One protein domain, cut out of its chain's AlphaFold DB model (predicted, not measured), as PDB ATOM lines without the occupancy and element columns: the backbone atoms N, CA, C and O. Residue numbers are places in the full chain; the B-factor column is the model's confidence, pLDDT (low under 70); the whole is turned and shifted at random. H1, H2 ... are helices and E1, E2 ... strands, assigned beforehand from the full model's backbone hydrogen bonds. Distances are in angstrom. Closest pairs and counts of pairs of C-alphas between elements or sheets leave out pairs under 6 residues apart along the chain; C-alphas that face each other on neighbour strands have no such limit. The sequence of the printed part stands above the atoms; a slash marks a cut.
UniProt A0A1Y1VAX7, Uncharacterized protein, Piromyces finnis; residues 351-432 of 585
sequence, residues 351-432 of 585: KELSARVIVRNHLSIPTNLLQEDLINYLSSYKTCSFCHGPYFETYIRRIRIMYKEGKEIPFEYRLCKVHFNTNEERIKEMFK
ATOM      1  N   LYS A 351     -44.609   7.021 -44.319       64.81
ATOM      2  CA  LYS A 351     -46.027   6.942 -43.922       64.81
ATOM      3  C   LYS A 351     -46.397   8.063 -42.944       64.81
ATOM      4  O   LYS A 351     -47.392   8.756 -43.159       64.81
ATOM      5  N   GLU A 352     -45.594   8.272 -41.898       69.81
ATOM      6  CA  GLU A 352     -45.846   9.336 -40.922       69.81
ATOM      7  C   GLU A 352     -45.670  10.735 -41.534       69.81
ATOM      8  O   GLU A 352     -46.496  11.622 -41.306       69.81
ATOM      9  N   LEU A 353     -44.627  10.952 -42.340       58.38
ATOM     10  CA  LEU A 353     -44.386  12.235 -43.009       58.38
ATOM     11  C   LEU A 353     -45.560  12.627 -43.918       58.38
ATOM     12  O   LEU A 353     -46.057  13.752 -43.817       58.38
ATOM     13  N   SER A 354     -46.059  11.695 -44.734       59.84
ATOM     14  CA  SER A 354     -47.255  11.898 -45.558       59.84
ATOM     15  C   SER A 354     -48.488  12.207 -44.702       59.84
ATOM     16  O   SER A 354     -49.180  13.194 -44.955       59.84
ATOM     17  N   ALA A 355     -48.727  11.435 -43.636       66.75
ATOM     18  CA  ALA A 355     -49.852  11.644 -42.724       66.75
ATOM     19  C   ALA A 355     -49.825  13.032 -42.053       66.75
ATOM     20  O   ALA A 355     -50.848  13.715 -41.973       66.75
ATOM     21  N   ARG A 356     -48.642  13.508 -41.642       74.62
ATOM     22  CA  ARG A 356     -48.455  14.850 -41.061       74.62
ATOM     23  C   ARG A 356     -48.796  15.967 -42.043       74.62
ATOM     24  O   ARG A 356     -49.333  16.984 -41.610       74.62
ATOM     25  N   VAL A 357     -48.482  15.811 -43.332       62.59
ATOM     26  CA  VAL A 357     -48.827  16.797 -44.375       62.59
ATOM     27  C   VAL A 357     -50.337  16.832 -44.607       62.59
ATOM     28  O   VAL A 357     -50.919  17.915 -44.615       62.59
ATOM     29  N   ILE A 358     -50.971  15.659 -44.721       64.00
ATOM     30  CA  ILE A 358     -52.422  15.513 -44.916       64.00
ATOM     31  C   ILE A 358     -53.192  16.199 -43.781       64.00
ATOM     32  O   ILE A 358     -54.023  17.070 -44.042       64.00
ATOM     33  N   VAL A 359     -52.862  15.873 -42.526       69.19
ATOM     34  CA  VAL A 359     -53.537  16.441 -41.350       69.19
ATOM     35  C   VAL A 359     -53.241  17.936 -41.188       69.19
ATOM     36  O   VAL A 359     -54.163  18.709 -40.942       69.19
ATOM     37  N   ARG A 360     -51.984  18.380 -41.357       75.06
ATOM     38  CA  ARG A 360     -51.596  19.794 -41.160       75.06
ATOM     39  C   ARG A 360     -52.290  20.744 -42.136       75.06
ATOM     40  O   ARG A 360     -52.563  21.883 -41.767       75.06
ATOM     41  N   ASN A 361     -52.539  20.283 -43.358       63.19
ATOM     42  CA  ASN A 361     -53.143  21.083 -44.421       63.19
ATOM     43  C   ASN A 361     -54.644  20.794 -44.608       63.19
ATOM     44  O   ASN A 361     -55.239  21.340 -45.533       63.19
ATOM     45  N   HIS A 362     -55.246  19.951 -43.757       66.38
ATOM     46  CA  HIS A 362     -56.641  19.501 -43.857       66.38
ATOM     47  C   HIS A 362     -57.021  19.022 -45.272       66.38
ATOM     48  O   HIS A 362     -58.062  19.398 -45.810       66.38
ATOM     49  N   LEU A 363     -56.155  18.215 -45.897       60.12
ATOM     50  CA  LEU A 363     -56.380  17.746 -47.264       60.12
ATOM     51  C   LEU A 363     -57.551  16.757 -47.303       60.12
ATOM     52  O   LEU A 363     -57.479  15.675 -46.720       60.12
ATOM     53  N   SER A 364     -58.614  17.119 -48.021       55.69
ATOM     54  CA  SER A 364     -59.768  16.253 -48.259       55.69
ATOM     55  C   SER A 364     -59.383  15.079 -49.159       55.69
ATOM     56  O   SER A 364     -59.238  15.248 -50.369       55.69
ATOM     57  N   ILE A 365     -59.243  13.885 -48.584       63.25
ATOM     58  CA  ILE A 365     -59.036  12.642 -49.338       63.25
ATOM     59  C   ILE A 365     -60.358  11.863 -49.366       63.25
ATOM     60  O   ILE A 365     -60.959  11.686 -48.304       63.25
ATOM     61  N   PRO A 366     -60.830  11.376 -50.531       57.03
ATOM     62  CA  PRO A 366     -62.015  10.527 -50.595       57.03
ATOM     63  C   PRO A 366     -61.805   9.244 -49.783       57.03
ATOM     64  O   PRO A 366     -60.942   8.430 -50.109       57.03
ATOM     65  N   THR A 367     -62.615   9.043 -48.743       55.81
ATOM     66  CA  THR A 367     -62.536   7.875 -47.844       55.81
ATOM     67  C   THR A 367     -62.663   6.547 -48.587       55.81
ATOM     68  O   THR A 367     -62.030   5.572 -48.211       55.81
ATOM     69  N   ASN A 368     -63.401   6.532 -49.700       56.53
ATOM     70  CA  ASN A 368     -63.634   5.355 -50.543       56.53
ATOM     71  C   ASN A 368     -62.370   4.849 -51.275       56.53
ATOM     72  O   ASN A 368     -62.427   3.810 -51.923       56.53
ATOM     73  N   LEU A 369     -61.256   5.591 -51.220       55.00
ATOM     74  CA  LEU A 369     -59.964   5.230 -51.821       55.00
ATOM     75  C   LEU A 369     -58.903   4.833 -50.776       55.00
ATOM     76  O   LEU A 369     -57.765   4.549 -51.145       55.00
ATOM     77  N   LEU A 370     -59.244   4.840 -49.483       60.88
ATOM     78  CA  LEU A 370     -58.317   4.565 -48.384       60.88
ATOM     79  C   LEU A 370     -58.713   3.284 -47.643       60.88
ATOM     80  O   LEU A 370     -59.882   3.057 -47.354       60.88
ATOM     81  N   GLN A 371     -57.717   2.473 -47.283       70.62
ATOM     82  CA  GLN A 371     -57.905   1.357 -46.352       70.62
ATOM     83  C   GLN A 371     -58.210   1.886 -44.942       70.62
ATOM     84  O   GLN A 371     -57.648   2.905 -44.528       70.62
ATOM     85  N   GLU A 372     -59.054   1.177 -44.186       67.25
ATOM     86  CA  GLU A 372     -59.498   1.588 -42.843       67.25
ATOM     87  C   GLU A 372     -58.323   1.843 -41.885       67.25
ATOM     88  O   GLU A 372     -58.312   2.850 -41.178       67.25
ATOM     89  N   ASP A 373     -57.271   1.019 -41.943       69.56
ATOM     90  CA  ASP A 373     -56.040   1.199 -41.160       69.56
ATOM     91  C   ASP A 373     -55.371   2.559 -41.389       69.56
ATOM     92  O   ASP A 373     -54.797   3.140 -40.467       69.56
ATOM     93  N   LEU A 374     -55.442   3.097 -42.609       67.12
ATOM     94  CA  LEU A 374     -54.858   4.393 -42.947       67.12
ATOM     95  C   LEU A 374     -55.753   5.553 -42.488       67.12
ATOM     96  O   LEU A 374     -55.232   6.588 -42.074       67.12
ATOM     97  N   ILE A 375     -57.078   5.371 -42.486       67.06
ATOM     98  CA  ILE A 375     -58.046   6.329 -41.923       67.06
ATOM     99  C   ILE A 375     -57.890   6.405 -40.395       67.06
ATOM    100  O   ILE A 375     -57.791   7.500 -39.832       67.06
ATOM    101  N   ASN A 376     -57.784   5.250 -39.734       75.62
ATOM    102  CA  ASN A 376     -57.518   5.139 -38.300       75.62
ATOM    103  C   ASN A 376     -56.153   5.746 -37.951       75.62
ATOM    104  O   ASN A 376     -56.050   6.543 -37.017       75.62
ATOM    105  N   TYR A 377     -55.119   5.459 -38.753       77.56
ATOM    106  CA  TYR A 377     -53.797   6.056 -38.587       77.56
ATOM    107  C   TYR A 377     -53.844   7.584 -38.692       77.56
ATOM    108  O   TYR A 377     -53.433   8.252 -37.749       77.56
ATOM    109  N   LEU A 378     -54.406   8.147 -39.769       72.44
ATOM    110  CA  LEU A 378     -54.560   9.599 -39.955       72.44
ATOM    111  C   LEU A 378     -55.337  10.267 -38.809       72.44
ATOM    112  O   LEU A 378     -54.996  11.380 -38.411       72.44
ATOM    113  N   SER A 379     -56.335   9.581 -38.249       79.12
ATOM    114  CA  SER A 379     -57.142  10.068 -37.121       79.12
ATOM    115  C   SER A 379     -56.411  10.018 -35.771       79.12
ATOM    116  O   SER A 379     -56.791  10.735 -34.850       79.12
ATOM    117  N   SER A 380     -55.342   9.222 -35.644       86.19
ATOM    118  CA  SER A 380     -54.602   9.010 -34.384       86.19
ATOM    119  C   SER A 380     -53.590  10.113 -34.021       86.19
ATOM    120  O   SER A 380     -52.847   9.978 -33.044       86.19
ATOM    121  N   TYR A 381     -53.533  11.199 -34.797       84.50
ATOM    122  CA  TYR A 381     -52.535  12.252 -34.615       84.50
ATOM    123  C   TYR A 381     -52.648  12.956 -33.254       84.50
ATOM    124  O   TYR A 381     -53.728  13.224 -32.728       84.50
ATOM    125  N   LYS A 382     -51.494  13.338 -32.711       86.12
ATOM    126  CA  LYS A 382     -51.347  14.167 -31.511       86.12
ATOM    127  C   LYS A 382     -50.834  15.551 -31.902       86.12
ATOM    128  O   LYS A 382     -50.211  15.727 -32.950       86.12
ATOM    129  N   THR A 383     -51.093  16.557 -31.071       83.94
ATOM    130  CA  THR A 383     -50.746  17.956 -31.364       83.94
ATOM    131  C   THR A 383     -49.478  18.399 -30.640       83.94
ATOM    132  O   THR A 383     -49.301  18.185 -29.443       83.94
ATOM    133  N   CYS A 384     -48.571  19.041 -31.380       82.94
ATOM    134  CA  CYS A 384     -47.331  19.607 -30.856       82.94
ATOM    135  C   CYS A 384     -47.609  20.677 -29.785       82.94
ATOM    136  O   CYS A 384     -48.304  21.657 -30.059       82.94
ATOM    137  N   SER A 385     -46.996  20.556 -28.604       78.94
ATOM    138  CA  SER A 385     -47.136  21.508 -27.489       78.94
ATOM    139  C   SER A 385     -46.709  22.941 -27.840       78.94
ATOM    140  O   SER A 385     -47.109  23.875 -27.155       78.94
ATOM    141  N   PHE A 386     -45.893  23.120 -28.888       77.12
ATOM    142  CA  PHE A 386     -45.389  24.423 -29.329       77.12
ATOM    143  C   PHE A 386     -46.160  25.004 -30.529       77.12
ATOM    144  O   PHE A 386     -46.753  26.076 -30.430       77.12
ATOM    145  N   CYS A 387     -46.164  24.316 -31.678       75.38
ATOM    146  CA  CYS A 387     -46.775  24.835 -32.911       75.38
ATOM    147  C   CYS A 387     -48.192  24.309 -33.197       75.38
ATOM    148  O   CYS A 387     -48.777  24.687 -34.209       75.38
ATOM    149  N   HIS A 388     -48.720  23.405 -32.364       79.06
ATOM    150  CA  HIS A 388     -49.972  22.654 -32.568       79.06
ATOM    151  C   HIS A 388     -50.037  21.782 -33.835       79.06
ATOM    152  O   HIS A 388     -51.059  21.154 -34.092       79.06
ATOM    153  N   GLY A 389     -48.948  21.676 -34.604       75.81
ATOM    154  CA  GLY A 389     -48.864  20.775 -35.752       75.81
ATOM    155  C   GLY A 389     -48.926  19.289 -35.356       75.81
ATOM    156  O   GLY A 389     -48.515  18.941 -34.246       75.81
ATOM    157  N   PRO A 390     -49.392  18.410 -36.261       75.56
ATOM    158  CA  PRO A 390     -49.558  16.985 -35.984       75.56
ATOM    159  C   PRO A 390     -48.225  16.233 -35.859       75.56
ATOM    160  O   PRO A 390     -47.249  16.552 -36.550       75.56
ATOM    161  N   TYR A 391     -48.227  15.205 -35.011       81.69
ATOM    162  CA  TYR A 391     -47.257  14.108 -34.931       81.69
ATOM    163  C   TYR A 391     -47.987  12.796 -34.598       81.69
ATOM    164  O   TYR A 391     -49.125  12.845 -34.132       81.69
ATOM    165  N   PHE A 392     -47.361  11.638 -34.827       86.00
ATOM    166  CA  PHE A 392     -47.964  10.328 -34.557       86.00
ATOM    167  C   PHE A 392     -47.074   9.516 -33.606       86.00
ATOM    168  O   PHE A 392     -47.142   9.702 -32.390       86.00
ATOM    169  N   GLU A 393     -46.237   8.634 -34.156       80.81
ATOM    170  CA  GLU A 393     -45.361   7.729 -33.408       80.81
ATOM    171  C   GLU A 393     -44.039   8.408 -33.044       80.81
ATOM    172  O   GLU A 393     -43.565   8.273 -31.917       80.81
ATOM    173  N   THR A 394     -43.467   9.188 -33.964       77.44
ATOM    174  CA  THR A 394     -42.241   9.949 -33.708       77.44
ATOM    175  C   THR A 394     -42.556  11.341 -33.165       77.44
ATOM    176  O   THR A 394     -43.389  12.072 -33.695       77.44
ATOM    177  N   TYR A 395     -41.880  11.754 -32.097       77.44
ATOM    178  CA  TYR A 395     -41.941  13.118 -31.572       77.44
ATOM    179  C   TYR A 395     -40.718  13.403 -30.707       77.44
ATOM    180  O   TYR A 395     -40.045  12.492 -30.234       77.44
ATOM    181  N   ILE A 396     -40.432  14.683 -30.494       75.19
ATOM    182  CA  ILE A 396     -39.346  15.125 -29.623       75.19
ATOM    183  C   ILE A 396     -39.933  15.483 -28.265       75.19
ATOM    184  O   ILE A 396     -40.758  16.394 -28.153       75.19
ATOM    185  N   ARG A 397     -39.500  14.755 -27.237       75.50
ATOM    186  CA  ARG A 397     -39.792  15.033 -25.832       75.50
ATOM    187  C   ARG A 397     -38.755  16.024 -25.297       75.50
ATOM    188  O   ARG A 397     -37.564  15.869 -25.549       75.50
ATOM    189  N   ARG A 398     -39.188  17.055 -24.572       73.50
ATOM    190  CA  ARG A 398     -38.310  17.940 -23.786       73.50
ATOM    191  C   ARG A 398     -38.935  18.177 -22.423       73.50
ATOM    192  O   ARG A 398     -40.103  18.545 -22.358       73.50
ATOM    193  N   ILE A 399     -38.169  17.994 -21.355       72.88
ATOM    194  CA  ILE A 399     -38.633  18.173 -19.975       72.88
ATOM    195  C   ILE A 399     -37.946  19.407 -19.389       72.88
ATOM    196  O   ILE A 399     -36.763  19.637 -19.634       72.88
ATOM    197  N   ARG A 400     -38.689  20.214 -18.631       67.25
ATOM    198  CA  ARG A 400     -38.169  21.355 -17.875       67.25
ATOM    199  C   ARG A 400     -38.730  21.328 -16.461       67.25
ATOM    200  O   ARG A 400     -39.943  21.300 -16.300       67.25
ATOM    201  N   ILE A 401     -37.875  21.423 -15.451       72.62
ATOM    202  CA  ILE A 401     -38.320  21.612 -14.068       72.62
ATOM    203  C   ILE A 401     -38.747  23.076 -13.881       72.62
ATOM    204  O   ILE A 401     -38.043  23.999 -14.295       72.62
ATOM    205  N   MET A 402     -39.922  23.297 -13.288       72.94
ATOM    206  CA  MET A 402     -40.375  24.612 -12.841       72.94
ATOM    207  C   MET A 402     -40.587  24.617 -11.331       72.94
ATOM    208  O   MET A 402     -41.219  23.716 -10.789       72.94
ATOM    209  N   TYR A 403     -40.130  25.676 -10.675       75.31
ATOM    210  CA  TYR A 403     -40.324  25.877  -9.245       75.31
ATOM    211  C   TYR A 403     -41.627  26.640  -9.001       75.31
ATOM    212  O   TYR A 403     -41.789  27.771  -9.466       75.31
ATOM    213  N   LYS A 404     -42.560  26.038  -8.259       70.25
ATOM    214  CA  LYS A 404     -43.779  26.705  -7.783       70.25
ATOM    215  C   LYS A 404     -43.989  26.370  -6.312       70.25
ATOM    216  O   LYS A 404     -43.996  25.201  -5.948       70.25
ATOM    217  N   GLU A 405     -44.157  27.395  -5.473       79.31
ATOM    218  CA  GLU A 405     -44.434  27.237  -4.031       79.31
ATOM    219  C   GLU A 405     -43.408  26.329  -3.310       79.31
ATOM    220  O   GLU A 405     -43.752  25.536  -2.439       79.31
ATOM    221  N   GLY A 406     -42.130  26.422  -3.704       76.94
ATOM    222  CA  GLY A 406     -41.041  25.614  -3.139       76.94
ATOM    223  C   GLY A 406     -40.991  24.156  -3.612       76.94
ATOM    224  O   GLY A 406     -40.186  23.391  -3.093       76.94
ATOM    225  N   LYS A 407     -41.822  23.756  -4.586       73.69
ATOM    226  CA  LYS A 407     -41.809  22.415  -5.186       73.69
ATOM    227  C   LYS A 407     -41.343  22.452  -6.636       73.69
ATOM    228  O   LYS A 407     -41.739  23.330  -7.406       73.69
ATOM    229  N   GLU A 408     -40.547  21.456  -6.996       76.31
ATOM    230  CA  GLU A 408     -40.159  21.160  -8.370       76.31
ATOM    231  C   GLU A 408     -41.288  20.429  -9.096       76.31
ATOM    232  O   GLU A 408     -41.771  19.388  -8.652       76.31
ATOM    233  N   ILE A 409     -41.727  20.991 -10.222       75.62
ATOM    234  CA  ILE A 409     -42.763  20.424 -11.081       75.62
ATOM    235  C   ILE A 409     -42.146  20.187 -12.465       75.62
ATOM    236  O   ILE A 409     -41.834  21.164 -13.157       75.62
ATOM    237  N   PRO A 410     -41.961  18.929 -12.907       70.31
ATOM    238  CA  PRO A 410     -41.503  18.644 -14.259       70.31
ATOM    239  C   PRO A 410     -42.607  18.979 -15.270       70.31
ATOM    240  O   PRO A 410     -43.741  18.514 -15.173       70.31
ATOM    241  N   PHE A 411     -42.263  19.795 -16.262       74.12
ATOM    242  CA  PHE A 411     -43.132  20.207 -17.355       74.12
ATOM    243  C   PHE A 411     -42.626  19.618 -18.675       74.12
ATOM    244  O   PHE A 411     -41.493  19.876 -19.086       74.12
ATOM    245  N   GLU A 412     -43.468  18.839 -19.351       78.25
ATOM    246  CA  GLU A 412     -43.115  18.130 -20.579       78.25
ATOM    247  C   GLU A 412     -43.672  18.825 -21.832       78.25
ATOM    248  O   GLU A 412     -44.866  19.105 -21.945       78.25
ATOM    249  N   TYR A 413     -42.805  19.041 -22.820       74.88
ATOM    250  CA  TYR A 413     -43.158  19.452 -24.174       74.88
ATOM    251  C   TYR A 413     -43.041  18.256 -25.125       74.88
ATOM    252  O   TYR A 413     -41.978  17.641 -25.217       74.88
ATOM    253  N   ARG A 414     -44.100  17.980 -25.896       80.19
ATOM    254  CA  ARG A 414     -44.094  17.001 -26.995       80.19
ATOM    255  C   ARG A 414     -44.154  17.734 -28.325       80.19
ATOM    256  O   ARG A 414     -45.119  18.443 -28.610       80.19
ATOM    257  N   LEU A 415     -43.103  17.613 -29.127       75.38
ATOM    258  CA  LEU A 415     -42.863  18.460 -30.289       75.38
ATOM    259  C   LEU A 415     -42.861  17.642 -31.586       75.38
ATOM    260  O   LEU A 415     -42.195  16.616 -31.674       75.38
ATOM    261  N   CYS A 416     -43.553  18.113 -32.631       70.12
ATOM    262  CA  CYS A 416     -43.574  17.406 -33.921       70.12
ATOM    263  C   CYS A 416     -42.238  17.484 -34.686       70.12
ATOM    264  O   CYS A 416     -41.995  16.677 -35.582       70.12
ATOM    265  N   LYS A 417     -41.394  18.470 -34.369       70.12
ATOM    266  CA  LYS A 417     -40.006  18.612 -34.828       70.12
ATOM    267  C   LYS A 417     -39.213  19.441 -33.813       70.12
ATOM    268  O   LYS A 417     -39.813  20.009 -32.899       70.12
ATOM    269  N   VAL A 418     -37.896  19.569 -33.992       71.75
ATOM    270  CA  VAL A 418     -37.112  20.561 -33.241       71.75
ATOM    271  C   VAL A 418     -37.648  21.953 -33.596       71.75
ATOM    272  O   VAL A 418     -37.742  22.313 -34.770       71.75
ATOM    273  N   HIS A 419     -38.067  22.705 -32.578       67.12
ATOM    274  CA  HIS A 419     -38.572  24.079 -32.716       67.12
ATOM    275  C   HIS A 419     -37.621  25.125 -32.130       67.12
ATOM    276  O   HIS A 419     -37.696  26.286 -32.504       67.12
ATOM    277  N   PHE A 420     -36.770  24.705 -31.201       73.31
ATOM    278  CA  PHE A 420     -35.790  25.503 -30.481       73.31
ATOM    279  C   PHE A 420     -34.757  24.531 -29.906       73.31
ATOM    280  O   PHE A 420     -35.120  23.419 -29.503       73.31
ATOM    281  N   ASN A 421     -33.498  24.945 -29.843       70.06
ATOM    282  CA  ASN A 421     -32.431  24.224 -29.166       70.06
ATOM    283  C   ASN A 421     -32.273  24.717 -27.727       70.06
ATOM    284  O   ASN A 421     -32.190  23.885 -26.823       70.06
ATOM    285  N   THR A 422     -32.357  26.029 -27.492       69.25
ATOM    286  CA  THR A 422     -32.203  26.648 -26.160       69.25
ATOM    287  C   THR A 422     -33.519  27.186 -25.576       69.25
ATOM    288  O   THR A 422     -34.525  27.352 -26.272       69.25
ATOM    289  N   ASN A 423     -33.533  27.481 -24.269       62.69
ATOM    290  CA  ASN A 423     -34.669  28.150 -23.620       62.69
ATOM    291  C   ASN A 423     -34.849  29.602 -24.092       62.69
ATOM    292  O   ASN A 423     -35.984  30.074 -24.169       62.69
ATOM    293  N   GLU A 424     -33.764  30.295 -24.445       69.56
ATOM    294  CA  GLU A 424     -33.847  31.626 -25.046       69.56
ATOM    295  C   GLU A 424     -34.485  31.591 -26.430       69.56
ATOM    296  O   GLU A 424     -35.383  32.382 -26.708       69.56
ATOM    297  N   GLU A 425     -34.049  30.671 -27.296       70.12
ATOM    298  CA  GLU A 425     -34.660  30.460 -28.607       70.12
ATOM    299  C   GLU A 425     -36.138  30.127 -28.464       70.12
ATOM    300  O   GLU A 425     -36.955  30.722 -29.152       70.12
ATOM    301  N   ARG A 426     -36.511  29.263 -27.509       75.69
ATOM    302  CA  ARG A 426     -37.919  28.974 -27.205       75.69
ATOM    303  C   ARG A 426     -38.707  30.248 -26.901       75.69
ATOM    304  O   ARG A 426     -39.816  30.401 -27.401       75.69
ATOM    305  N   ILE A 427     -38.163  31.148 -26.078       67.38
ATOM    306  CA  ILE A 427     -38.810  32.422 -25.728       67.38
ATOM    307  C   ILE A 427     -38.884  33.339 -26.955       67.38
ATOM    308  O   ILE A 427     -39.961  33.847 -27.263       67.38
ATOM    309  N   LYS A 428     -37.784  33.492 -27.702       69.12
ATOM    310  CA  LYS A 428     -37.723  34.263 -28.955       69.12
ATOM    311  C   LYS A 428     -38.779  33.755 -29.954       69.12
ATOM    312  O   LYS A 428     -39.572  34.545 -30.451       69.12
ATOM    313  N   GLU A 429     -38.870  32.444 -30.173       68.06
ATOM    314  CA  GLU A 429     -39.861  31.788 -31.042       68.06
ATOM    315  C   GLU A 429     -41.307  31.899 -30.521       68.06
ATOM    316  O   GLU A 429     -42.229  32.020 -31.325       68.06
ATOM    317  N   MET A 430     -41.545  31.903 -29.199       62.19
ATOM    318  CA  MET A 430     -42.890  32.131 -28.634       62.19
ATOM    319  C   MET A 430     -43.442  33.525 -28.956       62.19
ATOM    320  O   MET A 430     -44.657  33.672 -29.093       62.19
ATOM    321  N   PHE A 431     -42.571  34.533 -29.055       64.69
ATOM    322  CA  PHE A 431     -42.950  35.926 -29.308       64.69
ATOM    323  C   PHE A 431     -42.750  36.375 -30.766       64.69
ATOM    324  O   PHE A 431     -43.104  37.506 -31.104       64.69
ATOM    325  N   LYS A 432     -42.250  35.508 -31.659       66.38
ATOM    326  CA  LYS A 432     -42.222  35.795 -33.099       66.38
ATOM    327  C   LYS A 432     -43.645  35.915 -33.647       66.38
ATOM    328  O   LYS A 432     -44.486  35.035 -33.455       66.38
TER     329      LYS A 432
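What this domain is: This is residues 351 to 432 of the 585 residues of an uncharacterized protein of Piromyces finnis (UniProt A0A1Y1VAX7). A long, loosely built model: a thin two-stranded hairpin, E1 and E2, makes one end, two short helices, H1 and H2, lie towards the other, and the looped residues 380 to 395 run between them. A third helix, H3, lies off to the side of the hairpin and touches no other helix, while residues 368 to 373 stick out at the helical end. The printed part has 82 residues, with the named elements in the order H1, H2, E1, E2, H3; the sheet is E1 - E2, antiparallel, and the class is mixed, helices and strands. It is loose, with a radius of gyration of the C-alphas of 16.5 A and spans of 56 by 27 by 17 A.

Where its parts are: H1, residues 351 to 360, begins at C-alpha 351 (-46.027, 6.942, -43.922) and is 14.3 A long. H2, residues 372 to 379, measures 10.5 A. E1, residues 396 to 404, measures 25.1 A, and E2, residues 407 to 415, 25.4 A. H3, residues 423 to 431, measures 12.7 A and ends at C-alpha 431 (-42.950, 35.926, -29.308).

How they stand to each other: H1 and H2 only just touch, with 3 pairs of C-alphas within 8 A; the closest are those of Ala 355 and Leu 378, 5.8 A apart. They run the same way at a steep tilt of 53 degrees. Residues 382 to 383 pair with 390 to 391, antiparallel. E1 and E2 form a hairpin, at 156 degrees between directions; N 396 and O 415 are 2.9 A apart, within hydrogen-bond range. H3 is apart from E1 and from H1. In H1, H2 and H3 every O i to N i+4 pair is within hydrogen-bond range.

The domain as a whole: The two C-alphas farthest apart, those of Asn 368 and Gly 406, are 56.3 A apart. The printed part has no cut. The links H1 to H2 and H2 to E1 are long. Mean pLDDT of the printed part is 71.4, and 33 residues are under 70, among them residues 361 to 370 and 427 to 432.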